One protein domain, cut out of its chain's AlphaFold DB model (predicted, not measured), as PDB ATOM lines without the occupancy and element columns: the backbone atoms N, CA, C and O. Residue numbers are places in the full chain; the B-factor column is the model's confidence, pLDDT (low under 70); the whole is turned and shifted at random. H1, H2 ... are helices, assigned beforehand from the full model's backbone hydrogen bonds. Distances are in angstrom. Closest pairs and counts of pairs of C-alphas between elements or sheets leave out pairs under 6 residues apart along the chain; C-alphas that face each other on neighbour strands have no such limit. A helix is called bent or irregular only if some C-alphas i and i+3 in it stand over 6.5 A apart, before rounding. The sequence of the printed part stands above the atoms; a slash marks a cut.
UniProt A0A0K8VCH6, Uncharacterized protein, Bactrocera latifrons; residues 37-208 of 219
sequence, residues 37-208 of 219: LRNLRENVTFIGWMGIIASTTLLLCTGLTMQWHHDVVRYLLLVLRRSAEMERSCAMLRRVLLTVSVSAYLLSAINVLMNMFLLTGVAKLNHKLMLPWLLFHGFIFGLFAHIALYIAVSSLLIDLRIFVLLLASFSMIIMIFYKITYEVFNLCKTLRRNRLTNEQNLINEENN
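This is residues 37 to 208 of the 219 residues of an uncharacterized protein of Bactrocera latifrons (UniProt A0A0K8VCH6). The longest helix, H5, runs side by side with H4 as one slender arm, and a second arm is made by H1 and H3 side by side; the two arms make an open V, joined where the end of H3 and the start of H4 meet and where the start of H1 crosses H5. H5 runs on past this junction, its residues 196 to 208 sticking out as a bare tail, while the short H2 packs across the start of H3 at the far end of the other arm. The printed part has 172 residues with five named helices in the order H1, H2, H3, H4, H5 and no named strand, and its class is all helix. It is loose, with a radius of gyration of the C-alphas of 22.4 A, and the C-alphas span 86 by 42 by 22 A, the tail of H5 adding to the longest of these.

H5, residues 160 to 208, is the longest helix, with 49 residues and 69.9 A from first to last C-alpha; it begins at C-alpha 160 at (126.257, 222.694, 205.919) and ends at C-alpha 208 at (76.323, 183.819, 176.172). Before it along the chain stands H4, residues 131 to 156, 36.8 A long. H3, residues 87 to 123, is 53.3 A long. H1, residues 37 to 67, is 44.6 A long and begins at C-alpha 37 at (96.389, 190.600, 197.189). H2, residues 69 to 79, is 15.2 A long. No helix is bent or irregular.

H5 touches H4 at a shallow tilt of 19 degrees, opposite ways. Their closest C-alphas are those of Leu 156 and Phe 163, 5.3 A apart, beside the tight link of 3 residues, and the two form a helical hairpin. With residues 180 to 190 alone H5 touches residues 37 to 47 of H1, at a steep tilt of 53 degrees, opposite ways, and the closest C-alphas are those of Val 44 and Val 184, 5.9 A apart. H3 and H5 are near each other, with 8 pairs of C-alphas within 10 A and no pair within 8 A. H4 touches H3 with residues 132 to 136 alone, and H3 touches H4 with residues 114 to 118 alone, at a steep tilt of 42 degrees, opposite ways; the closest C-alphas are those of Met 114 and Trp 133, 4.9 A apart, and these two helices also form a helical hairpin. H3 is the hub, touching H1, H2 and H4. It touches H1 through 44 pairs of C-alphas within 8 A, at a shallow tilt of 25 degrees, opposite ways, the closest C-alphas being those of Gly 48 and Asn 115, 5.0 A apart. With residues 90 to 98 alone H3 touches H2, at a steep tilt of 66 degrees, opposite ways; the closest C-alphas are those of Val 73 and Arg 94, 6.3 A apart. H1 and H2 are close but not clearly touching, about perpendicular at 88 degrees. H1 and H4, H2 and H4, and H2 and H5 are apart. In H1, H2, H3, H4 and H5 every O i to N i+4 pair is within hydrogen-bond range.

The C-alphas of Glu 85 and Asn 208 are the two farthest apart, at 85.8 A. Residues 78 to 83 stand free, as do residues 196 to 208 of H5; without these stretches the body spans 66 by 42 by 19 A. The printed part has no cut and no long link. The links H1 to H2 and H4 to H5 are tight, and H2 to H3 and H3 to H4 are short. The mean pLDDT of the printed part is 89.3, and residues 81 to 87 are under 70.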
ATOM      1  N   LEU A  37      97.547 189.789 196.814       84.94
ATOM      2  CA  LEU A  37      96.389 190.600 197.189       84.94
ATOM      3  C   LEU A  37      96.082 190.492 198.687       84.94
ATOM      4  O   LEU A  37      95.723 191.494 199.310       84.94
ATOM      5  N   ARG A  38      96.218 189.296 199.272       87.88
ATOM      6  CA  ARG A  38      95.991 189.076 200.703       87.88
ATOM      7  C   ARG A  38      97.025 189.812 201.551       87.88
ATOM      8  O   ARG A  38      96.631 190.524 202.469       87.88
ATOM      9  N   ASN A  39      98.302 189.731 201.181       90.31
ATOM     10  CA  ASN A  39      99.387 190.449 201.848       90.31
ATOM     11  C   ASN A  39      99.195 191.975 201.766       90.31
ATOM     12  O   ASN A  39      99.210 192.664 202.784       90.31
ATOM     13  N   LEU A  40      98.886 192.514 200.578       89.69
ATOM     14  CA  LEU A  40      98.558 193.938 200.430       89.69
ATOM     15  C   LEU A  40      97.381 194.346 201.322       89.69
ATOM     16  O   LEU A  40      97.399 195.418 201.926       89.69
ATOM     17  N   ARG A  41      96.351 193.501 201.409       92.00
ATOM     18  CA  ARG A  41      95.179 193.758 202.247       92.00
ATOM     19  C   ARG A  41      95.549 193.830 203.723       92.00
ATOM     20  O   ARG A  41      95.085 194.733 204.417       92.00
ATOM     21  N   GLU A  42      96.362 192.894 204.196       93.81
ATOM     22  CA  GLU A  42      96.838 192.836 205.579       93.81
ATOM     23  C   GLU A  42      97.701 194.058 205.917       93.81
ATOM     24  O   GLU A  42      97.412 194.744 206.899       93.81
ATOM     25  N   ASN A  43      98.655 194.422 205.054       93.88
ATOM     26  CA  ASN A  43      99.515 195.591 205.261       93.88
ATOM     27  C   ASN A  43      98.714 196.897 205.296       93.88
ATOM     28  O   ASN A  43      98.868 197.698 206.216       93.88
ATOM     29  N   VAL A  44      97.794 197.099 204.349       93.69
ATOM     30  CA  VAL A  44      96.951 198.305 204.318       93.69
ATOM     31  C   VAL A  44      95.989 198.353 205.509       93.69
ATOM     32  O   VAL A  44      95.732 199.427 206.054       93.69
ATOM     33  N   THR A  45      95.494 197.199 205.962       94.69
ATOM     34  CA  THR A  45      94.686 197.110 207.189       94.69
ATOM     35  C   THR A  45      95.509 197.512 208.411       94.69
ATOM     36  O   THR A  45      95.046 198.305 209.229       94.69
ATOM     37  N   PHE A  46      96.748 197.028 208.515       94.94
ATOM     38  CA  PHE A  46      97.669 197.410 209.582       94.94
ATOM     39  C   PHE A  46      97.968 198.917 209.563       94.94
ATOM     40  O   PHE A  46      97.860 199.573 210.598       94.94
ATOM     41  N   ILE A  47      98.243 199.490 208.386       93.62
ATOM     42  CA  ILE A  47      98.439 200.938 208.193       93.62
ATOM     43  C   ILE A  47      97.227 201.727 208.706       93.62
ATOM     44  O   ILE A  47      97.395 202.676 209.475       93.62
ATOM     45  N   GLY A  48      96.009 201.320 208.332       93.75
ATOM     46  CA  GLY A  48      94.780 201.988 208.763       93.75
ATOM     47  C   GLY A  48      94.582 201.957 210.281       93.75
ATOM     48  O   GLY A  48      94.277 202.986 210.884       93.75
ATOM     49  N   TRP A  49      94.811 200.809 210.925       96.69
ATOM     50  CA  TRP A  49      94.708 200.686 212.383       96.69
ATOM     51  C   TRP A  49      95.761 201.501 213.127       96.69
ATOM     52  O   TRP A  49      95.421 202.214 214.073       96.69
ATOM     53  N   MET A  50      97.016 201.458 212.680       94.69
ATOM     54  CA  MET A  50      98.084 202.275 213.260       94.69
ATOM     55  C   MET A  50      97.773 203.770 213.128       94.69
ATOM     56  O   MET A  50      97.954 204.527 214.084       94.69
ATOM     57  N   GLY A  51      97.222 204.184 211.983       92.81
ATOM     58  CA  GLY A  51      96.735 205.543 211.761       92.81
ATOM     59  C   GLY A  51      95.624 205.941 212.735       92.81
ATOM     60  O   GLY A  51      95.681 207.028 213.314       92.81
ATOM     61  N   ILE A  52      94.646 205.062 212.982       96.00
ATOM     62  CA  ILE A  52      93.564 205.308 213.951       96.00
ATOM     63  C   ILE A  52      94.118 205.445 215.367       96.00
ATOM     64  O   ILE A  52      93.771 206.407 216.041       96.00
ATOM     65  N   ILE A  53      94.979 204.532 215.819       95.69
ATOM     66  CA  ILE A  53      95.534 204.552 217.184       95.69
ATOM     67  C   ILE A  53      96.353 205.826 217.423       95.69
ATOM     68  O   ILE A  53      96.172 206.506 218.437       95.69
ATOM     69  N   ALA A  54      97.225 206.187 216.479       93.81
ATOM     70  CA  ALA A  54      98.023 207.404 216.580       93.81
ATOM     71  C   ALA A  54      97.133 208.658 216.609       93.81
ATOM     72  O   ALA A  54      97.335 209.554 217.432       93.81
ATOM     73  N   SER A  55      96.106 208.701 215.759       94.62
ATOM     74  CA  SER A  55      95.197 209.849 215.671       94.62
ATOM     75  C   SER A  55      94.287 209.963 216.888       94.62
ATOM     76  O   SER A  55      94.112 211.051 217.426       94.62
ATOM     77  N   THR A  56      93.728 208.863 217.392       94.50
ATOM     78  CA  THR A  56      92.900 208.900 218.606       94.50
ATOM     79  C   THR A  56      93.726 209.318 219.815       94.50
ATOM     80  O   THR A  56      93.270 210.147 220.597       94.50
ATOM     81  N   THR A  57      94.972 208.854 219.918       95.56
ATOM     82  CA  THR A  57      95.900 209.291 220.968       95.56
ATOM     83  C   THR A  57      96.177 210.791 220.870       95.56
ATOM     84  O   THR A  57      96.078 211.501 221.870       95.56
ATOM     85  N   LEU A  58      96.456 211.308 219.667       93.81
ATOM     86  CA  LEU A  58      96.656 212.743 219.450       93.81
ATOM     87  C   LEU A  58      95.382 213.550 219.733       93.81
ATOM     88  O   LEU A  58      95.452 214.634 220.305       93.81
ATOM     89  N   LEU A  59      94.214 213.026 219.370       93.62
ATOM     90  CA  LEU A  59      92.917 213.662 219.590       93.62
ATOM     91  C   LEU A  59      92.596 213.765 221.086       93.62
ATOM     92  O   LEU A  59      92.185 214.822 221.558       93.62
ATOM     93  N   LEU A  60      92.860 212.703 221.852       93.31
ATOM     94  CA  LEU A  60      92.743 212.715 223.309       93.31
ATOM     95  C   LEU A  60      93.766 213.666 223.940       93.31
ATOM     96  O   LEU A  60      93.403 214.479 224.785       93.31
ATOM     97  N   CYS A  61      95.025 213.623 223.501       92.38
ATOM     98  CA  CYS A  61      96.086 214.492 224.012       92.38
ATOM     99  C   CYS A  61      95.781 215.978 223.766       92.38
ATOM    100  O   CYS A  61      95.885 216.802 224.674       92.38
ATOM    101  N   THR A  62      95.343 216.329 222.557       92.06
ATOM    102  CA  THR A  62      94.968 217.706 222.195       92.06
ATOM    103  C   THR A  62      93.681 218.146 222.888       92.06
ATOM    104  O   THR A  62      93.615 219.283 223.353       92.06
ATOM    105  N   GLY A  63      92.699 217.254 223.051       90.56
ATOM    106  CA  GLY A  63      91.489 217.514 223.834       90.56
ATOM    107  C   GLY A  63      91.795 217.814 225.305       90.56
ATOM    108  O   GLY A  63      91.332 218.821 225.843       90.56
ATOM    109  N   LEU A  64      92.658 217.011 225.936       90.88
ATOM    110  CA  LEU A  64      93.155 217.275 227.289       90.88
ATOM    111  C   LEU A  64      93.938 218.591 227.348       90.88
ATOM    112  O   LEU A  64      93.730 219.394 228.253       90.88
ATOM    113  N   THR A  65      94.783 218.865 226.353       88.94
ATOM    114  CA  THR A  65      95.551 220.118 226.287       88.94
ATOM    115  C   THR A  65      94.637 221.342 226.203       88.94
ATOM    116  O   THR A  65      94.943 222.358 226.820       88.94
ATOM    117  N   MET A  66      93.492 221.265 225.513       87.00
ATOM    118  CA  MET A  66      92.500 222.350 225.502       87.00
ATOM    119  C   MET A  66      91.834 222.551 226.859       87.00
ATOM    120  O   MET A  66      91.711 223.687 227.322       87.00
ATOM    121  N   GLN A  67      91.396 221.460 227.490       89.25
ATOM    122  CA  GLN A  67      90.689 221.526 228.767       89.25
ATOM    123  C   GLN A  67      91.596 222.078 229.875       89.25
ATOM    124  O   GLN A  67      91.171 222.929 230.652       89.25
ATOM    125  N   TRP A  68      92.865 221.669 229.888       87.75
ATOM    126  CA  TRP A  68      93.849 222.026 230.912       87.75
ATOM    127  C   TRP A  68      94.843 223.095 230.435       87.75
ATOM    128  O   TRP A  68      95.935 223.238 230.987       87.75
ATOM    129  N   HIS A  69      94.489 223.881 229.413       83.06
ATOM    130  CA  HIS A  69      95.426 224.805 228.765       83.06
ATOM    131  C   HIS A  69      96.018 225.850 229.728       83.06
ATOM    132  O   HIS A  69      97.140 226.309 229.522       83.06
ATOM    133  N   HIS A  70      95.287 226.225 230.786       81.44
ATOM    134  CA  HIS A  70      95.791 227.117 231.834       81.44
ATOM    135  C   HIS A  70      97.028 226.534 232.531       81.44
ATOM    136  O   HIS A  70      98.044 227.224 232.654       81.44
ATOM    137  N   ASP A  71      96.942 225.275 232.950       84.06
ATOM    138  CA  ASP A  71      97.997 224.597 233.696       84.06
ATOM    139  C   ASP A  71      99.163 224.223 232.787       84.06
ATOM    140  O   ASP A  71     100.316 224.423 233.159       84.06
ATOM    141  N   VAL A  72      98.883 223.784 231.554       81.06
ATOM    142  CA  VAL A  72      99.924 223.473 230.559       81.06
ATOM    143  C   VAL A  72     100.800 224.694 230.276       81.06
ATOM    144  O   VAL A  72     102.024 224.586 230.285       81.06
ATOM    145  N   VAL A  73     100.202 225.875 230.083       79.81
ATOM    146  CA  VAL A  73     100.958 227.123 229.873       79.81
ATOM    147  C   VAL A  73     101.809 227.463 231.099       79.81
ATOM    148  O   VAL A  73     102.967 227.853 230.951       79.81
ATOM    149  N   ARG A  74     101.266 227.288 232.310       80.19
ATOM    150  CA  ARG A  74     101.985 227.545 233.564       80.19
ATOM    151  C   ARG A  74     103.184 226.609 233.730       80.19
ATOM    152  O   ARG A  74     104.279 227.084 234.021       80.19
ATOM    153  N   TYR A  75     103.003 225.310 233.497       84.06
ATOM    154  CA  TYR A  75     104.088 224.326 233.523       84.06
ATOM    155  C   TYR A  75     105.140 224.603 232.449       84.06
ATOM    156  O   TYR A  75     106.332 224.551 232.742       84.06
ATOM    157  N   LEU A  76     104.729 224.956 231.230       79.25
ATOM    158  CA  LEU A  76     105.653 225.273 230.142       79.25
ATOM    159  C   LEU A  76     106.542 226.477 230.487       79.25
ATOM    160  O   LEU A  76     107.748 226.429 230.272       79.25
ATOM    161  N   LEU A  77     105.976 227.534 231.076       79.12
ATOM    162  CA  LEU A  77     106.738 228.706 231.522       79.12
ATOM    163  C   LEU A  77     107.732 228.371 232.641       79.12
ATOM    164  O   LEU A  77     108.866 228.852 232.608       79.12
ATOM    165  N   LEU A  78     107.332 227.510 233.583       79.88
ATOM    166  CA  LEU A  78     108.216 227.005 234.637       79.88
ATOM    167  C   LEU A  78     109.387 226.199 234.056       79.88
ATOM    168  O   LEU A  78     110.534 226.426 234.439       79.88
ATOM    169  N   VAL A  79     109.121 225.307 233.097       79.94
ATOM    170  CA  VAL A  79     110.151 224.501 232.415       79.94
ATOM    171  C   VAL A  79     111.106 225.380 231.611       79.94
ATOM    172  O   VAL A  79     112.316 225.173 231.657       79.94
ATOM    173  N   LEU A  80     110.592 226.403 230.924       74.12
ATOM    174  CA  LEU A  80     111.417 227.349 230.171       74.12
ATOM    175  C   LEU A  80     112.236 228.297 231.070       74.12
ATOM    176  O   LEU A  80     112.977 229.119 230.534       74.12
ATOM    177  N   ARG A  81     112.109 228.215 232.409       68.69
ATOM    178  CA  ARG A  81     112.727 229.126 233.398       68.69
ATOM    179  C   ARG A  81     112.564 230.610 233.040       68.69
ATOM    180  O   ARG A  81     113.391 231.443 233.405       68.69
ATOM    181  N   ARG A  82     111.504 230.955 232.307       63.44
ATOM    182  CA  ARG A  82     111.205 232.342 231.952       63.44
ATOM    183  C   ARG A  82     110.424 232.940 233.112       63.44
ATOM    184  O   ARG A  82     109.435 232.342 233.535       63.44
ATOM    185  N   SER A  83     110.858 234.087 233.640       55.22
ATOM    186  CA  SER A  83     110.080 234.766 234.676       55.22
ATOM    187  C   SER A  83     108.680 235.054 234.128       55.22
ATOM    188  O   SER A  83     108.507 235.474 232.981       55.22
ATOM    189  N   ALA A  84     107.660 234.782 234.942       55.22
ATOM    190  CA  ALA A  84     106.253 235.001 234.607       55.22
ATOM    191  C   ALA A  84     105.889 236.497 234.439       55.22
ATOM    192  O   ALA A  84     104.716 236.834 234.316       55.22
ATOM    193  N   GLU A  85     106.883 237.393 234.427       54.84
ATOM    194  CA  GLU A  85     106.735 238.850 234.520       54.84
ATOM    195  C   GLU A  85     106.194 239.515 233.251       54.84
ATOM    196  O   GLU A  85     105.768 240.664 233.302       54.84
ATOM    197  N   MET A  86     106.126 238.814 232.114       59.59
ATOM    198  CA  MET A  86     105.379 239.312 230.956       59.59
ATOM    199  C   MET A  86     104.020 238.621 230.834       59.59
ATOM    200  O   MET A  86     103.857 237.690 230.041       59.59
ATOM    201  N   GLU A  87     103.006 239.141 231.533       67.94
ATOM    202  CA  GLU A  87     101.595 238.751 231.353       67.94
ATOM    203  C   GLU A  87     101.179 238.736 229.872       67.94
ATOM    204  O   GLU A  87     100.455 237.846 229.417       67.94
ATOM    205  N   ARG A  88     101.709 239.679 229.080       71.44
ATOM    206  CA  ARG A  88     101.459 239.774 227.635       71.44
ATOM    207  C   ARG A  88     101.978 238.551 226.866       71.44
ATOM    208  O   ARG A  88     101.293 238.062 225.970       71.44
ATOM    209  N   SER A  89     103.144 238.026 227.240       75.25
ATOM    210  CA  SER A  89     103.738 236.823 226.641       75.25
ATOM    211  C   SER A  89     102.982 235.559 227.048       75.25
ATOM    212  O   SER A  89     102.752 234.692 226.207       75.25
ATOM    213  N   CYS A  90     102.511 235.478 228.296       75.06
ATOM    214  CA  CYS A  90     101.651 234.389 228.772       75.06
ATOM    215  C   CYS A  90     100.317 234.345 228.015       75.06
ATOM    216  O   CYS A  90      99.873 233.277 227.588       75.06
ATOM    217  N   ALA A  91      99.691 235.506 227.807       81.50
ATOM    218  CA  ALA A  91      98.444 235.618 227.058       81.50
ATOM    219  C   ALA A  91      98.621 235.232 225.579       81.50
ATOM    220  O   ALA A  91      97.773 234.525 225.030       81.50
ATOM    221  N   MET A  92      99.724 235.640 224.936       84.31
ATOM    222  CA  MET A  92     100.029 235.214 223.563       84.31
ATOM    223  C   MET A  92     100.293 233.711 223.473       84.31
ATOM    224  O   MET A  92      99.696 233.044 222.631       84.31
ATOM    225  N   LEU A  93     101.126 233.163 224.361       83.69
ATOM    226  CA  LEU A  93     101.461 231.737 224.388       83.69
ATOM    227  C   LEU A  93     100.211 230.872 224.552       83.69
ATOM    228  O   LEU A  93     100.040 229.882 223.850       83.69
ATOM    229  N   ARG A  94      99.300 231.289 225.430       83.56
ATOM    230  CA  ARG A  94      98.004 230.643 225.616       83.56
ATOM    231  C   ARG A  94      97.157 230.635 224.349       83.56
ATOM    232  O   ARG A  94      96.597 229.598 224.011       83.56
ATOM    233  N   ARG A  95      97.039 231.781 223.672       87.38
ATOM    234  CA  ARG A  95      96.267 231.883 222.425       87.38
ATOM    235  C   ARG A  95      96.852 230.964 221.360       87.38
ATOM    236  O   ARG A  95      96.111 230.193 220.768       87.38
ATOM    237  N   VAL A  96      98.172 230.990 221.188       88.06
ATOM    238  CA  VAL A  96      98.878 230.113 220.245       88.06
ATOM    239  C   VAL A  96      98.650 228.645 220.594       88.06
ATOM    240  O   VAL A  96      98.260 227.876 219.721       88.06
ATOM    241  N   LEU A  97      98.823 228.257 221.862       88.44
ATOM    242  CA  LEU A  97      98.623 226.877 222.303       88.44
ATOM    243  C   LEU A  97      97.194 226.404 222.026       88.44
ATOM    244  O   LEU A  97      97.007 225.297 221.527       88.44
ATOM    245  N   LEU A  98      96.195 227.240 222.311       89.75
ATOM    246  CA  LEU A  98      94.795 226.914 222.062       89.75
ATOM    247  C   LEU A  98      94.518 226.772 220.560       89.75
ATOM    248  O   LEU A  98      93.955 225.764 220.146       89.75
ATOM    249  N   THR A  99      94.964 227.719 219.732       90.44
ATOM    250  CA  THR A  99      94.786 227.655 218.271       90.44
ATOM    251  C   THR A  99      95.458 226.421 217.670       90.44
ATOM    252  O   THR A  99      94.834 225.703 216.888       90.44
ATOM    253  N   VAL A 100      96.699 226.127 218.069       91.06
ATOM    254  CA  VAL A 100      97.426 224.934 217.617       91.06
ATOM    255  C   VAL A 100      96.701 223.670 218.069       91.06
ATOM    256  O   VAL A 100      96.451 222.794 217.245       91.06
ATOM    257  N   SER A 101      96.273 223.600 219.331       91.19
ATOM    258  CA  SER A 101      95.529 222.447 219.850       91.19
ATOM    259  C   SER A 101      94.221 222.229 219.089       91.19
ATOM    260  O   SER A 101      93.900 221.092 218.761       91.19
ATOM    261  N   VAL A 102      93.481 223.297 218.757       92.94
ATOM    262  CA  VAL A 102      92.217 223.218 217.995       92.94
ATOM    263  C   VAL A 102      92.462 222.717 216.583       92.94
ATOM    264  O   VAL A 102      91.773 221.802 216.130       92.94
ATOM    265  N   SER A 103      93.479 223.249 215.907       93.19
ATOM    266  CA  SER A 103      93.853 222.774 214.576       93.19
ATOM    267  C   SER A 103      94.281 221.302 214.588       93.19
ATOM    268  O   SER A 103      93.829 220.530 213.747       93.19
ATOM    269  N   ALA A 104      95.073 220.888 215.582       93.06
ATOM    270  CA  ALA A 104      95.542 219.516 215.725       93.06
ATOM    271  C   ALA A 104      94.399 218.549 216.064       93.06
ATOM    272  O   ALA A 104      94.349 217.454 215.511       93.06
ATOM    273  N   TYR A 105      93.448 218.961 216.905       93.69
ATOM    274  CA  TYR A 105      92.255 218.178 217.224       93.69
ATOM    275  C   TYR A 105      91.391 217.929 215.984       93.69
ATOM    276  O   TYR A 105      91.060 216.782 215.683       93.69
ATOM    277  N   LEU A 106      91.077 218.987 215.222       94.31
ATOM    278  CA  LEU A 106      90.296 218.880 213.986       94.31
ATOM    279  C   LEU A 106      91.013 218.025 212.939       94.31
ATOM    280  O   LEU A 106      90.406 217.125 212.357       94.31
ATOM    281  N   LEU A 107      92.309 218.266 212.727       93.19
ATOM    282  CA  LEU A 107      93.100 217.500 211.770       93.19
ATOM    283  C   LEU A 107      93.170 216.023 212.169       93.19
ATOM    284  O   LEU A 107      93.041 215.155 211.310       93.19
ATOM    285  N   SER A 108      93.306 215.735 213.464       94.75
ATOM    286  CA  SER A 108      93.312 214.366 213.972       94.75
ATOM    287  C   SER A 108      91.956 213.675 213.801       94.75
ATOM    288  O   SER A 108      91.907 212.517 213.391       94.75
ATOM    289  N   ALA A 109      90.845 214.383 214.027       95.12
ATOM    290  CA  ALA A 109      89.500 213.851 213.797       95.12
ATOM    291  C   ALA A 109      89.278 213.493 212.318       95.12
ATOM    292  O   ALA A 109      88.795 212.401 212.004       95.12
ATOM    293  N   ILE A 110      89.693 214.376 211.403       95.69
ATOM    294  CA  ILE A 110      89.662 214.104 209.960       95.69
ATOM    295  C   ILE A 110      90.563 212.909 209.633       95.69
ATOM    296  O   ILE A 110      90.164 212.041 208.861       95.69
ATOM    297  N   ASN A 111      91.742 212.810 210.250       95.00
ATOM    298  CA  ASN A 111      92.652 211.693 210.028       95.00
ATOM    299  C   ASN A 111      92.042 210.352 210.469       95.00
ATOM    300  O   ASN A 111      92.154 209.361 209.748       95.00
ATOM    301  N   VAL A 112      91.332 210.305 211.604       95.88
ATOM    302  CA  VAL A 112      90.562 209.115 212.016       95.88
ATOM    303  C   VAL A 112      89.532 208.755 210.946       95.88
ATOM    304  O   VAL A 112      89.468 207.598 210.530       95.88
ATOM    305  N   LEU A 113      88.767 209.733 210.454       95.62
ATOM    306  CA  LEU A 113      87.760 209.510 209.415       95.62
ATOM    307  C   LEU A 113      88.377 208.960 208.119       95.62
ATOM    308  O   LEU A 113      87.854 208.007 207.543       95.62
ATOM    309  N   MET A 114      89.511 209.508 207.678       96.06
ATOM    310  CA  MET A 114      90.215 209.020 206.490       96.06
ATOM    311  C   MET A 114      90.701 207.582 206.675       96.06
ATOM    312  O   MET A 114      90.530 206.760 205.775       96.06
ATOM    313  N   ASN A 115      91.260 207.243 207.839       95.25
ATOM    314  CA  ASN A 115      91.679 205.868 208.124       95.25
ATOM    315  C   ASN A 115      90.481 204.905 208.224       95.25
ATOM    316  O   ASN A 115      90.581 203.760 207.787       95.25
ATOM    317  N   MET A 116      89.318 205.363 208.696       95.25
ATOM    318  CA  MET A 116      88.079 204.577 208.648       95.25
ATOM    319  C   MET A 116      87.606 204.330 207.211       95.25
ATOM    320  O   MET A 116      87.188 203.214 206.892       95.25
ATOM    321  N   PHE A 117      87.707 205.324 206.321       95.19
ATOM    322  CA  PHE A 117      87.425 205.130 204.895       95.19
ATOM    323  C   PHE A 117      88.381 204.124 204.254       95.19
ATOM    324  O   PHE A 117      87.927 203.262 203.501       95.19
ATOM    325  N   LEU A 118      89.669 204.167 204.611       95.19
ATOM    326  CA  LEU A 118      90.658 203.191 204.161       95.19
ATOM    327  C   LEU A 118      90.271 201.769 204.589       95.19
ATOM    328  O   LEU A 118      90.130 200.896 203.733       95.19
ATOM    329  N   LEU A 119      90.026 201.545 205.885       95.38
ATOM    330  CA  LEU A 119      89.632 200.232 206.409       95.38
ATOM    331  C   LEU A 119      88.310 199.741 205.810       95.38
ATOM    332  O   LEU A 119      88.189 198.575 205.438       95.38
ATOM    333  N   THR A 120      87.331 200.632 205.649       93.69
ATOM    334  CA  THR A 120      86.046 200.292 205.020       93.69
ATOM    335  C   THR A 120      86.227 199.943 203.543       93.69
ATOM    336  O   THR A 120      85.596 199.010 203.049       93.69
ATOM    337  N   GLY A 121      87.094 200.666 202.829       91.44
ATOM    338  CA  GLY A 121      87.440 200.383 201.438       91.44
ATOM    339  C   GLY A 121      88.101 199.022 201.276       91.44
ATOM    340  O   GLY A 121      87.739 198.276 200.368       91.44
ATOM    341  N   VAL A 122      88.986 198.662 202.205       92.81
ATOM    342  CA  VAL A 122      89.600 197.335 202.271       92.81
ATOM    343  C   VAL A 122      88.560 196.247 202.562       92.81
ATOM    344  O   VAL A 122      88.486 195.266 201.823       92.81
ATOM    345  N   ALA A 123      87.720 196.429 203.583       92.00
ATOM    346  CA  ALA A 123      86.718 195.445 203.994       92.00
ATOM    347  C   ALA A 123      85.636 195.209 202.927       92.00
ATOM    348  O   ALA A 123      85.211 194.079 202.711       92.00
ATOM    349  N   LYS A 124      85.203 196.272 202.234       90.62
ATOM    350  CA  LYS A 124      84.199 196.203 201.159       90.62
ATOM    351  C   LYS A 124      84.797 195.974 199.769       90.62
ATOM    352  O   LYS A 124      84.053 196.020 198.792       90.62
ATOM    353  N   LEU A 125      86.117 195.786 199.660       88.00
ATOM    354  CA  LEU A 125      86.839 195.647 198.386       88.00
ATOM    355  C   LEU A 125      86.522 196.786 197.391       88.00
ATOM    356  O   LEU A 125      86.479 196.597 196.175       88.00
ATOM    357  N   ASN A 126      86.291 197.996 197.909       89.12
ATOM    358  CA  ASN A 126      85.865 199.151 197.129       89.12
ATOM    359  C   ASN A 126      86.975 200.205 197.048       89.12
ATOM    360  O   ASN A 126      87.162 201.019 197.953       89.12
ATOM    361  N   HIS A 127      87.651 200.232 195.901       89.44
ATOM    362  CA  HIS A 127      88.738 201.168 195.605       89.44
ATOM    363  C   HIS A 127      88.339 202.650 195.743       89.44
ATOM    364  O   HIS A 127      89.178 203.475 196.100       89.44
ATOM    365  N   LYS A 128      87.064 203.014 195.519       91.12
ATOM    366  CA  LYS A 128      86.611 204.413 195.613       91.12
ATOM    367  C   LYS A 128      86.710 204.973 197.033       91.12
ATOM    368  O   LYS A 128      86.948 206.162 197.194       91.12
ATOM    369  N   LEU A 129      86.571 204.119 198.050       92.38
ATOM    370  CA  LEU A 129      86.670 204.506 199.462       92.38
ATOM    371  C   LEU A 129      88.121 204.660 199.936       92.38
ATOM    372  O   LEU A 129      88.364 205.274 200.965       92.38
ATOM    373  N   MET A 130      89.092 204.155 199.172       92.25
ATOM    374  CA  MET A 130      90.516 204.315 199.481       92.25
ATOM    375  C   MET A 130      91.090 205.634 198.938       92.25
ATOM    376  O   MET A 130      92.118 206.108 199.416       92.25
ATOM    377  N   LEU A 131      90.427 206.244 197.947       92.38
ATOM    378  CA  LEU A 131      90.862 207.494 197.315       92.38
ATOM    379  C   LEU A 131      90.909 208.694 198.277       92.38
ATOM    380  O   LEU A 131      91.910 209.410 198.230       92.38
ATOM    381  N   PRO A 132      89.904 208.935 199.149       93.50
ATOM    382  CA  PRO A 132      89.948 210.051 200.093       93.50
ATOM    383  C   PRO A 132      91.191 210.021 200.983       93.50
ATOM    384  O   PRO A 132      91.848 211.045 201.143       93.50
ATOM    385  N   TRP A 133      91.563 208.836 201.483       94.88
ATOM    386  CA  TRP A 133      92.776 208.650 202.278       94.88
ATOM    387  C   TRP A 133      94.031 209.021 201.479       94.88
ATOM    388  O   TRP A 133      94.865 209.791 201.955       94.88
ATOM    389  N   LEU A 134      94.135 208.539 200.235       94.31
ATOM    390  CA  LEU A 134      95.296 208.777 199.376       94.31
ATOM    391  C   LEU A 134      95.467 210.264 199.025       94.31
ATOM    392  O   LEU A 134      96.576 210.793 199.084       94.31
ATOM    393  N   LEU A 135      94.367 210.948 198.692       94.62
ATOM    394  CA  LEU A 135      94.370 212.378 198.376       94.62
ATOM    395  C   LEU A 135      94.702 213.225 199.605       94.62
ATOM    396  O   LEU A 135      95.528 214.131 199.517       94.62
ATOM    397  N   PHE A 136      94.093 212.916 200.750       94.00
ATOM    398  CA  PHE A 136      94.314 213.642 201.996       94.00
ATOM    399  C   PHE A 136      95.772 213.550 202.454       94.00
ATOM    400  O   PHE A 136      96.415 214.575 202.683       94.00
ATOM    401  N   HIS A 137      96.327 212.338 202.520       92.62
ATOM    402  CA  HIS A 137      97.718 212.147 202.924       92.62
ATOM    403  C   HIS A 137      98.710 212.675 201.888       92.62
ATOM    404  O   HIS A 137      99.724 213.249 202.279       92.62
ATOM    405  N   GLY A 138      98.415 212.555 200.589       93.50
ATOM    406  CA  GLY A 138      99.236 213.146 199.531       93.50
ATOM    407  C   GLY A 138      99.301 214.672 199.621       93.50
ATOM    408  O   GLY A 138     100.384 215.248 199.532       93.50
ATOM    409  N   PHE A 139      98.165 215.332 199.866       94.62
ATOM    410  CA  PHE A 139      98.103 216.784 200.042       94.62
ATOM    411  C   PHE A 139      98.881 217.247 201.278       94.62
ATOM    412  O   PHE A 139      99.719 218.145 201.186       94.62
ATOM    413  N   ILE A 140      98.644 216.603 202.424       93.00
ATOM    414  CA  ILE A 140      99.337 216.918 203.678       93.00
ATOM    415  C   ILE A 140     100.846 216.729 203.524       93.00
ATOM    416  O   ILE A 140     101.621 217.607 203.900       93.00
ATOM    417  N   PHE A 141     101.264 215.607 202.940       94.06
ATOM    418  CA  PHE A 141     102.672 215.337 202.692       94.06
ATOM    419  C   PHE A 141     103.295 216.375 201.761       94.06
ATOM    420  O   PHE A 141     104.376 216.864 202.063       94.06
ATOM    421  N   GLY A 142     102.614 216.772 200.683       93.31
ATOM    422  CA  GLY A 142     103.093 217.820 199.780       93.31
ATOM    423  C   GLY A 142     103.315 219.158 200.490       93.31
ATOM    424  O   GLY A 142     104.349 219.795 200.297       93.31
ATOM    425  N   LEU A 143     102.390 219.551 201.372       93.44
ATOM    426  CA  LEU A 143     102.508 220.776 202.164       93.44
ATOM    427  C   LEU A 143     103.697 220.708 203.134       93.44
ATOM    428  O   LEU A 143     104.518 221.626 203.167       93.44
ATOM    429  N   PHE A 144     103.841 219.611 203.881       92.25
ATOM    430  CA  PHE A 144     104.974 219.434 204.794       92.25
ATOM    431  C   PHE A 144     106.310 219.299 204.063       92.25
ATOM    432  O   PHE A 144     107.305 219.849 204.525       92.25
ATOM    433  N   ALA A 145     106.340 218.625 202.915       93.62
ATOM    434  CA  ALA A 145     107.525 218.508 202.076       93.62
ATOM    435  C   ALA A 145     107.976 219.873 201.552       93.62
ATOM    436  O   ALA A 145     109.170 220.160 201.553       93.62
ATOM    437  N   HIS A 146     107.036 220.739 201.169       93.31
ATOM    438  CA  HIS A 146     107.346 222.101 200.747       93.31
ATOM    439  C   HIS A 146     107.961 222.930 201.887       93.31
ATOM    440  O   HIS A 146     108.998 223.566 201.697       93.31
ATOM    441  N   ILE A 147     107.381 222.865 203.092       93.44
ATOM    442  CA  ILE A 147     107.923 223.541 204.282       93.44
ATOM    443  C   ILE A 147     109.307 222.981 204.645       93.44
ATOM    444  O   ILE A 147     110.237 223.746 204.890       93.44
ATOM    445  N   ALA A 148     109.468 221.657 204.657       91.94
ATOM    446  CA  ALA A 148     110.734 221.000 204.972       91.94
ATOM    447  C   ALA A 148     111.832 221.368 203.967       91.94
ATOM    448  O   ALA A 148     112.957 221.653 204.370       91.94
ATOM    449  N   LEU A 149     111.497 221.435 202.675       92.44
ATOM    450  CA  LEU A 149     112.413 221.885 201.632       92.44
ATOM    451  C   LEU A 149     112.839 223.338 201.857       92.44
ATOM    452  O   LEU A 149     114.029 223.638 201.783       92.44
ATOM    453  N   TYR A 150     111.899 224.228 202.181       93.19
ATOM    454  CA  TYR A 150     112.211 225.622 202.498       93.19
ATOM    455  C   TYR A 150     113.170 225.737 203.694       93.19
ATOM    456  O   TYR A 150     114.151 226.485 203.640       93.19
ATOM    457  N   ILE A 151     112.936 224.958 204.756       91.06
ATOM    458  CA  ILE A 151     113.808 224.908 205.938       91.06
ATOM    459  C   ILE A 151     115.190 224.350 205.574       91.06
ATOM    460  O   ILE A 151     116.201 224.908 206.005       91.06
ATOM    461  N   ALA A 152     115.260 223.289 204.768       90.69
ATOM    462  CA  ALA A 152     116.522 222.710 204.316       90.69
ATOM    463  C   ALA A 152     117.339 223.724 203.505       90.69
ATOM    464  O   ALA A 152     118.494 223.981 203.833       90.69
ATOM    465  N   VAL A 153     116.731 224.373 202.510       90.62
ATOM    466  CA  VAL A 153     117.397 225.400 201.693       90.62
ATOM    467  C   VAL A 153     117.855 226.580 202.552       90.62
ATOM    468  O   VAL A 153     118.983 227.037 202.407       90.62
ATOM    469  N   SER A 154     117.031 227.032 203.500       91.12
ATOM    470  CA  SER A 154     117.422 228.097 204.434       91.12
ATOM    471  C   SER A 154     118.598 227.681 205.325       91.12
ATOM    472  O   SER A 154     119.488 228.483 205.595       91.12
ATOM    473  N   SER A 155     118.645 226.415 205.747       90.00
ATOM    474  CA  SER A 155     119.722 225.878 206.591       90.00
ATOM    475  C   SER A 155     121.060 225.797 205.855       90.00
ATOM    476  O   SER A 155     122.100 225.941 206.490       90.00
ATOM    477  N   LEU A 156     121.046 225.636 204.526       90.62
ATOM    478  CA  LEU A 156     122.254 225.658 203.695       90.62
ATOM    479  C   LEU A 156     123.026 226.982 203.826       90.62
ATOM    480  O   LEU A 156     124.251 226.983 203.736       90.62
ATOM    481  N   LEU A 157     122.317 228.091 204.063       89.06
ATOM    482  CA  LEU A 157     122.915 229.417 204.254       89.06
ATOM    483  C   LEU A 157     123.508 229.617 205.657       89.06
ATOM    484  O   LEU A 157     124.285 230.546 205.857       89.06
ATOM    485  N   ILE A 158     123.128 228.774 206.622       89.88
ATOM    486  CA  ILE A 158     123.542 228.881 208.026       89.88
ATOM    487  C   ILE A 158     124.708 227.928 208.305       89.88
ATOM    488  O   ILE A 158     125.766 228.365 208.749       89.88
ATOM    489  N   ASP A 159     124.513 226.628 208.063       92.88
ATOM    490  CA  ASP A 159     125.506 225.583 208.331       92.88
ATOM    491  C   ASP A 159     125.248 224.337 207.464       92.88
ATOM    492  O   ASP A 159     124.165 223.739 207.474       92.88
ATOM    493  N   LEU A 160     126.289 223.888 206.759       91.31
ATOM    494  CA  LEU A 160     126.257 222.694 205.919       91.31
ATOM    495  C   LEU A 160     126.008 221.404 206.723       91.31
ATOM    496  O   LEU A 160     125.374 220.480 206.215       91.31
ATOM    497  N   ARG A 161     126.450 221.317 207.985       92.62
ATOM    498  CA  ARG A 161     126.218 220.130 208.831       92.62
ATOM    499  C   ARG A 161     124.740 219.954 209.152       92.62
ATOM    500  O   ARG A 161     124.210 218.850 209.028       92.62
ATOM    501  N   ILE A 162     124.082 221.051 209.531       90.69
ATOM    502  CA  ILE A 162     122.644 221.074 209.812       90.69
ATOM    503  C   ILE A 162     121.882 220.723 208.537       90.69
ATOM    504  O   ILE A 162     121.001 219.867 208.576       90.69
ATOM    505  N   PHE A 163     122.271 221.305 207.399       91.88
ATOM    506  CA  PHE A 163     121.681 220.992 206.102       91.88
ATOM    507  C   PHE A 163     121.744 219.497 205.760       91.88
ATOM    508  O   PHE A 163     120.714 218.909 205.436       91.88
ATOM    509  N   VAL A 164     122.918 218.864 205.866       93.25
ATOM    510  CA  VAL A 164     123.085 217.437 205.535       93.25
ATOM    511  C   VAL A 164     122.239 216.553 206.452       93.25
ATOM    512  O   VAL A 164     121.582 215.629 205.974       93.25
ATOM    513  N   LEU A 165     122.198 216.850 207.754       92.88
ATOM    514  CA  LEU A 165     121.369 216.109 208.708       92.88
ATOM    515  C   LEU A 165     119.873 216.261 208.393       92.88
ATOM    516  O   LEU A 165     119.120 215.282 208.413       92.88
ATOM    517  N   LEU A 166     119.441 217.475 208.051       92.19
ATOM    518  CA  LEU A 166     118.052 217.769 207.718       92.19
ATOM    519  C   LEU A 166     117.647 217.107 206.392       92.19
ATOM    520  O   LEU A 166     116.582 216.505 206.315       92.19
ATOM    521  N   LEU A 167     118.531 217.101 205.392       92.56
ATOM    522  CA  LEU A 167     118.322 216.402 204.124       92.56
ATOM    523  C   LEU A 167     118.243 214.881 204.313       92.56
ATOM    524  O   LEU A 167     117.353 214.239 203.754       92.56
ATOM    525  N   ALA A 168     119.125 214.301 205.133       93.88
ATOM    526  CA  ALA A 168     119.106 212.873 205.440       93.88
ATOM    527  C   ALA A 168     117.800 212.472 206.147       93.88
ATOM    528  O   ALA A 168     117.120 211.545 205.702       93.88
ATOM    529  N   SER A 169     117.394 213.206 207.188       94.00
ATOM    530  CA  SER A 169     116.117 212.952 207.871       94.00
ATOM    531  C   SER A 169     114.910 213.112 206.939       94.00
ATOM    532  O   SER A 169     114.020 212.262 206.936       94.00
ATOM    533  N   PHE A 170     114.910 214.133 206.080       92.81
ATOM    534  CA  PHE A 170     113.851 214.354 205.100       92.81
ATOM    535  C   PHE A 170     113.762 213.218 204.072       92.81
ATOM    536  O   PHE A 170     112.667 212.728 203.795       92.81
ATOM    537  N   SER A 171     114.898 212.730 203.566       93.00
ATOM    538  CA  SER A 171     114.935 211.593 202.636       93.00
ATOM    539  C   SER A 171     114.356 210.313 203.253       93.00
ATOM    540  O   SER A 171     113.557 209.632 202.611       93.00
ATOM    541  N   MET A 172     114.662 210.036 204.524       95.00
ATOM    542  CA  MET A 172     114.093 208.901 205.259       95.00
ATOM    543  C   MET A 172     112.571 209.011 205.378       95.00
ATOM    544  O   MET A 172     111.859 208.039 205.123       95.00
ATOM    545  N   ILE A 173     112.057 210.201 205.707       93.50
ATOM    546  CA  ILE A 173     110.612 210.455 205.790       93.50
ATOM    547  C   ILE A 173     109.942 210.231 204.427       93.50
ATOM    548  O   ILE A 173     108.906 209.567 204.366       93.50
ATOM    549  N   ILE A 174     110.544 210.718 203.333       93.88
ATOM    550  CA  ILE A 174     110.035 210.493 201.972       93.88
ATOM    551  C   ILE A 174     109.968 208.997 201.660       93.88
ATOM    552  O   ILE A 174     108.946 208.533 201.162       93.88
ATOM    553  N   MET A 175     111.020 208.230 201.959       95.00
ATOM    554  CA  MET A 175     111.047 206.793 201.668       95.00
ATOM    555  C   MET A 175     109.965 206.022 202.428       95.00
ATOM    556  O   MET A 175     109.286 205.174 201.844       95.00
ATOM    557  N   ILE A 176     109.769 206.335 203.712       93.44
ATOM    558  CA  ILE A 176     108.723 205.713 204.532       93.44
ATOM    559  C   ILE A 176     107.340 206.063 203.971       93.44
ATOM    560  O   ILE A 176     106.522 205.170 203.746       93.44
ATOM    561  N   PHE A 177     107.088 207.345 203.693       93.00
ATOM    562  CA  PHE A 177     105.807 207.795 203.153       93.00
ATOM    563  C   PHE A 177     105.512 207.190 201.777       93.00
ATOM    564  O   PHE A 177     104.390 206.747 201.518       93.00
ATOM    565  N   TYR A 178     106.527 207.126 200.912       93.88
ATOM    566  CA  TYR A 178     106.432 206.491 199.606       93.88
ATOM    567  C   TYR A 178     106.043 205.021 199.740       93.88
ATOM    568  O   TYR A 178     105.099 204.597 199.082       93.88
ATOM    569  N   LYS A 179     106.695 204.259 200.630       93.50
ATOM    570  CA  LYS A 179     106.378 202.840 200.847       93.50
ATOM    571  C   LYS A 179     104.923 202.637 201.276       93.50
ATOM    572  O   LYS A 179     104.217 201.842 200.665       93.50
ATOM    573  N   ILE A 180     104.460 203.393 202.272       92.38
ATOM    574  CA  ILE A 180     103.079 203.302 202.779       92.38
ATOM    575  C   ILE A 180     102.078 203.652 201.668       92.38
ATOM    576  O   ILE A 180     101.141 202.903 201.397       92.38
ATOM    577  N   THR A 181     102.290 204.781 200.990       92.62
ATOM    578  CA  THR A 181     101.385 205.257 199.935       92.62
ATOM    579  C   THR A 181     101.368 204.306 198.740       92.62
ATOM    580  O   THR A 181     100.312 204.079 198.151       92.62
ATOM    581  N   TYR A 182     102.516 203.715 198.406       93.56
ATOM    582  CA  TYR A 182     102.654 202.733 197.338       93.56
ATOM    583  C   TYR A 182     101.823 201.475 197.606       93.56
ATOM    584  O   TYR A 182     101.106 201.030 196.713       93.56
ATOM    585  N   GLU A 183     101.852 200.932 198.825       92.69
ATOM    586  CA  GLU A 183     101.053 199.753 199.194       92.69
ATOM    587  C   GLU A 183      99.546 200.029 199.074       92.69
ATOM    588  O   GLU A 183      98.813 199.265 198.436       92.69
ATOM    589  N   VAL A 184      99.089 201.173 199.592       92.19
ATOM    590  CA  VAL A 184      97.682 201.594 199.493       92.19
ATOM    591  C   VAL A 184      97.268 201.821 198.037       92.19
ATOM    592  O   VAL A 184      96.198 201.378 197.607       92.19
ATOM    593  N   PHE A 185      98.116 202.487 197.253       93.69
ATOM    594  CA  PHE A 185      97.866 202.750 195.840       93.69
ATOM    595  C   PHE A 185      97.811 201.459 195.022       93.69
ATOM    596  O   PHE A 185      96.906 201.292 194.200       93.69
ATOM    597  N   ASN A 186      98.735 200.525 195.251       92.62
ATOM    598  CA  ASN A 186      98.776 199.266 194.518       92.62
ATOM    599  C   ASN A 186      97.559 198.385 194.847       92.62
ATOM    600  O   ASN A 186      96.982 197.765 193.947       92.62
ATOM    601  N   LEU A 187      97.086 198.407 196.100       90.69
ATOM    602  CA  LEU A 187      95.839 197.743 196.485       90.69
ATOM    603  C   LEU A 187      94.634 198.385 195.785       90.69
ATOM    604  O   LEU A 187      93.829 197.681 195.176       90.69
ATOM    605  N   CYS A 188      94.548 199.717 195.782       91.50
ATOM    606  CA  CYS A 188      93.496 200.456 195.083       91.50
ATOM    607  C   CYS A 188      93.467 200.128 193.576       91.50
ATOM    608  O   CYS A 188      92.412 199.815 193.016       91.50
ATOM    609  N   LYS A 189      94.637 200.118 192.923       91.81
ATOM    610  CA  LYS A 189      94.791 199.758 191.506       91.81
ATOM    611  C   LYS A 189      94.356 198.317 191.235       91.81
ATOM    612  O   LYS A 189      93.673 198.060 190.242       91.81
ATOM    613  N   THR A 190      94.728 197.385 192.105       89.56
ATOM    614  CA  THR A 190      94.381 195.966 191.960       89.56
ATOM    615  C   THR A 190      92.888 195.724 192.159       89.56
ATOM    616  O   THR A 190      92.269 195.075 191.322       89.56
ATOM    617  N   LEU A 191      92.268 196.345 193.165       89.25
ATOM    618  CA  LEU A 191      90.817 196.292 193.368       89.25
ATOM    619  C   LEU A 191      90.042 196.884 192.185       89.25
ATOM    620  O   LEU A 191      89.036 196.321 191.756       89.25
ATOM    621  N   ARG A 192      90.517 198.003 191.622       90.06
ATOM    622  CA  ARG A 192      89.905 198.606 190.430       90.06
ATOM    623  C   ARG A 192      89.954 197.657 189.233       90.06
ATOM    624  O   ARG A 192      88.943 197.489 188.560       90.06
ATOM    625  N   ARG A 193      91.110 197.040 188.984       89.38
ATOM    626  CA  ARG A 193      91.307 196.071 187.898       89.38
ATOM    627  C   ARG A 193      90.409 194.845 188.068       89.38
ATOM    628  O   ARG A 193      89.685 194.520 187.138       89.38
ATOM    629  N   ASN A 194      90.376 194.246 189.258       86.81
ATOM    630  CA  ASN A 194      89.538 193.075 189.536       86.81
ATOM    631  C   ASN A 194      88.047 193.374 189.331       86.81
ATOM    632  O   ASN A 194      87.322 192.554 188.776       86.81
ATOM    633  N   ARG A 195      87.587 194.569 189.723       86.06
ATOM    634  CA  ARG A 195      86.199 194.993 189.501       86.06
ATOM    635  C   ARG A 195      85.855 195.094 188.014       86.06
ATOM    636  O   ARG A 195      84.804 194.606 187.624       86.06
ATOM    637  N   LEU A 196      86.736 195.689 187.208       86.94
ATOM    638  CA  LEU A 196      86.534 195.807 185.759       86.94
ATOM    639  C   LEU A 196      86.490 194.432 185.081       86.94
ATOM    640  O   LEU A 196      85.599 194.180 184.277       86.94
ATOM    641  N   THR A 197      87.399 193.524 185.450       86.12
ATOM    642  CA  THR A 197      87.395 192.148 184.933       86.12
ATOM    643  C   THR A 197      86.103 191.415 185.296       86.12
ATOM    644  O   THR A 197      85.511 190.763 184.442       86.12
ATOM    645  N   ASN A 198      85.624 191.558 186.535       85.06
ATOM    646  CA  ASN A 198      84.378 190.927 186.974       85.06
ATOM    647  C   ASN A 198      83.150 191.492 186.246       85.06
ATOM    648  O   ASN A 198      82.297 190.719 185.826       85.06
ATOM    649  N   GLU A 199      83.067 192.814 186.060       86.88
ATOM    650  CA  GLU A 199      81.987 193.446 185.287       86.88
ATOM    651  C   GLU A 199      81.977 192.935 183.834       86.88
ATOM    652  O   GLU A 199      80.920 192.612 183.300       86.88
ATOM    653  N   GLN A 200      83.148 192.770 183.215       86.31
ATOM    654  CA  GLN A 200      83.253 192.270 181.843       86.31
ATOM    655  C   GLN A 200      82.912 190.777 181.711       86.31
ATOM    656  O   GLN A 200      82.278 190.375 180.735       86.31
ATOM    657  N   ASN A 201      83.269 189.960 182.705       87.06
ATOM    658  CA  ASN A 201      82.887 188.548 182.747       87.06
ATOM    659  C   ASN A 201      81.369 188.368 182.884       87.06
ATOM    660  O   ASN A 201      80.803 187.519 182.203       87.06
ATOM    661  N   LEU A 202      80.706 189.195 183.701       87.31
ATOM    662  CA  LEU A 202      79.248 189.168 183.853       87.31
ATOM    663  C   LEU A 202      78.529 189.503 182.540       87.31
ATOM    664  O   LEU A 202      77.600 188.797 182.160       87.31
ATOM    665  N   ILE A 203      79.000 190.522 181.814       87.19
ATOM    666  CA  ILE A 203      78.450 190.889 180.498       87.19
ATOM    667  C   ILE A 203      78.639 189.744 179.491       87.19
ATOM    668  O   ILE A 203      77.727 189.419 178.733       87.19
ATOM    669  N   ASN A 204      79.809 189.098 179.488       86.00
ATOM    670  CA  ASN A 204      80.063 187.955 178.612       86.00
ATOM    671  C   ASN A 204      79.164 186.755 178.944       86.00
ATOM    672  O   ASN A 204      78.670 186.105 178.026       86.00
ATOM    673  N   GLU A 205      78.922 186.462 180.225       85.06
ATOM    674  CA  GLU A 205      77.991 185.404 180.634       85.06
ATOM    675  C   GLU A 205      76.546 185.704 180.229       85.06
ATOM    676  O   GLU A 205      75.836 184.800 179.783       85.06
ATOM    677  N   GLU A 206      76.106 186.956 180.365       85.19
ATOM    678  CA  GLU A 206      74.764 187.389 179.968       85.19
ATOM    679  C   GLU A 206      74.565 187.258 178.451       85.19
ATOM    680  O   GLU A 206      73.610 186.619 178.008       85.19
ATOM    681  N   ASN A 207      75.532 187.728 177.659       82.44
ATOM    682  CA  ASN A 207      75.529 187.569 176.202       82.44
ATOM    683  C   ASN A 207      75.522 186.096 175.774       82.44
ATOM    684  O   ASN A 207      74.835 185.723 174.820       82.44
ATOM    685  N   ASN A 208      76.271 185.244 176.479       81.69
ATOM    686  CA  ASN A 208      76.323 183.819 176.172       81.69
ATOM    687  C   ASN A 208      74.966 183.156 176.465       81.69
ATOM    688  O   ASN A 208      74.417 182.471 175.605       81.69
TER     689      ASN A 208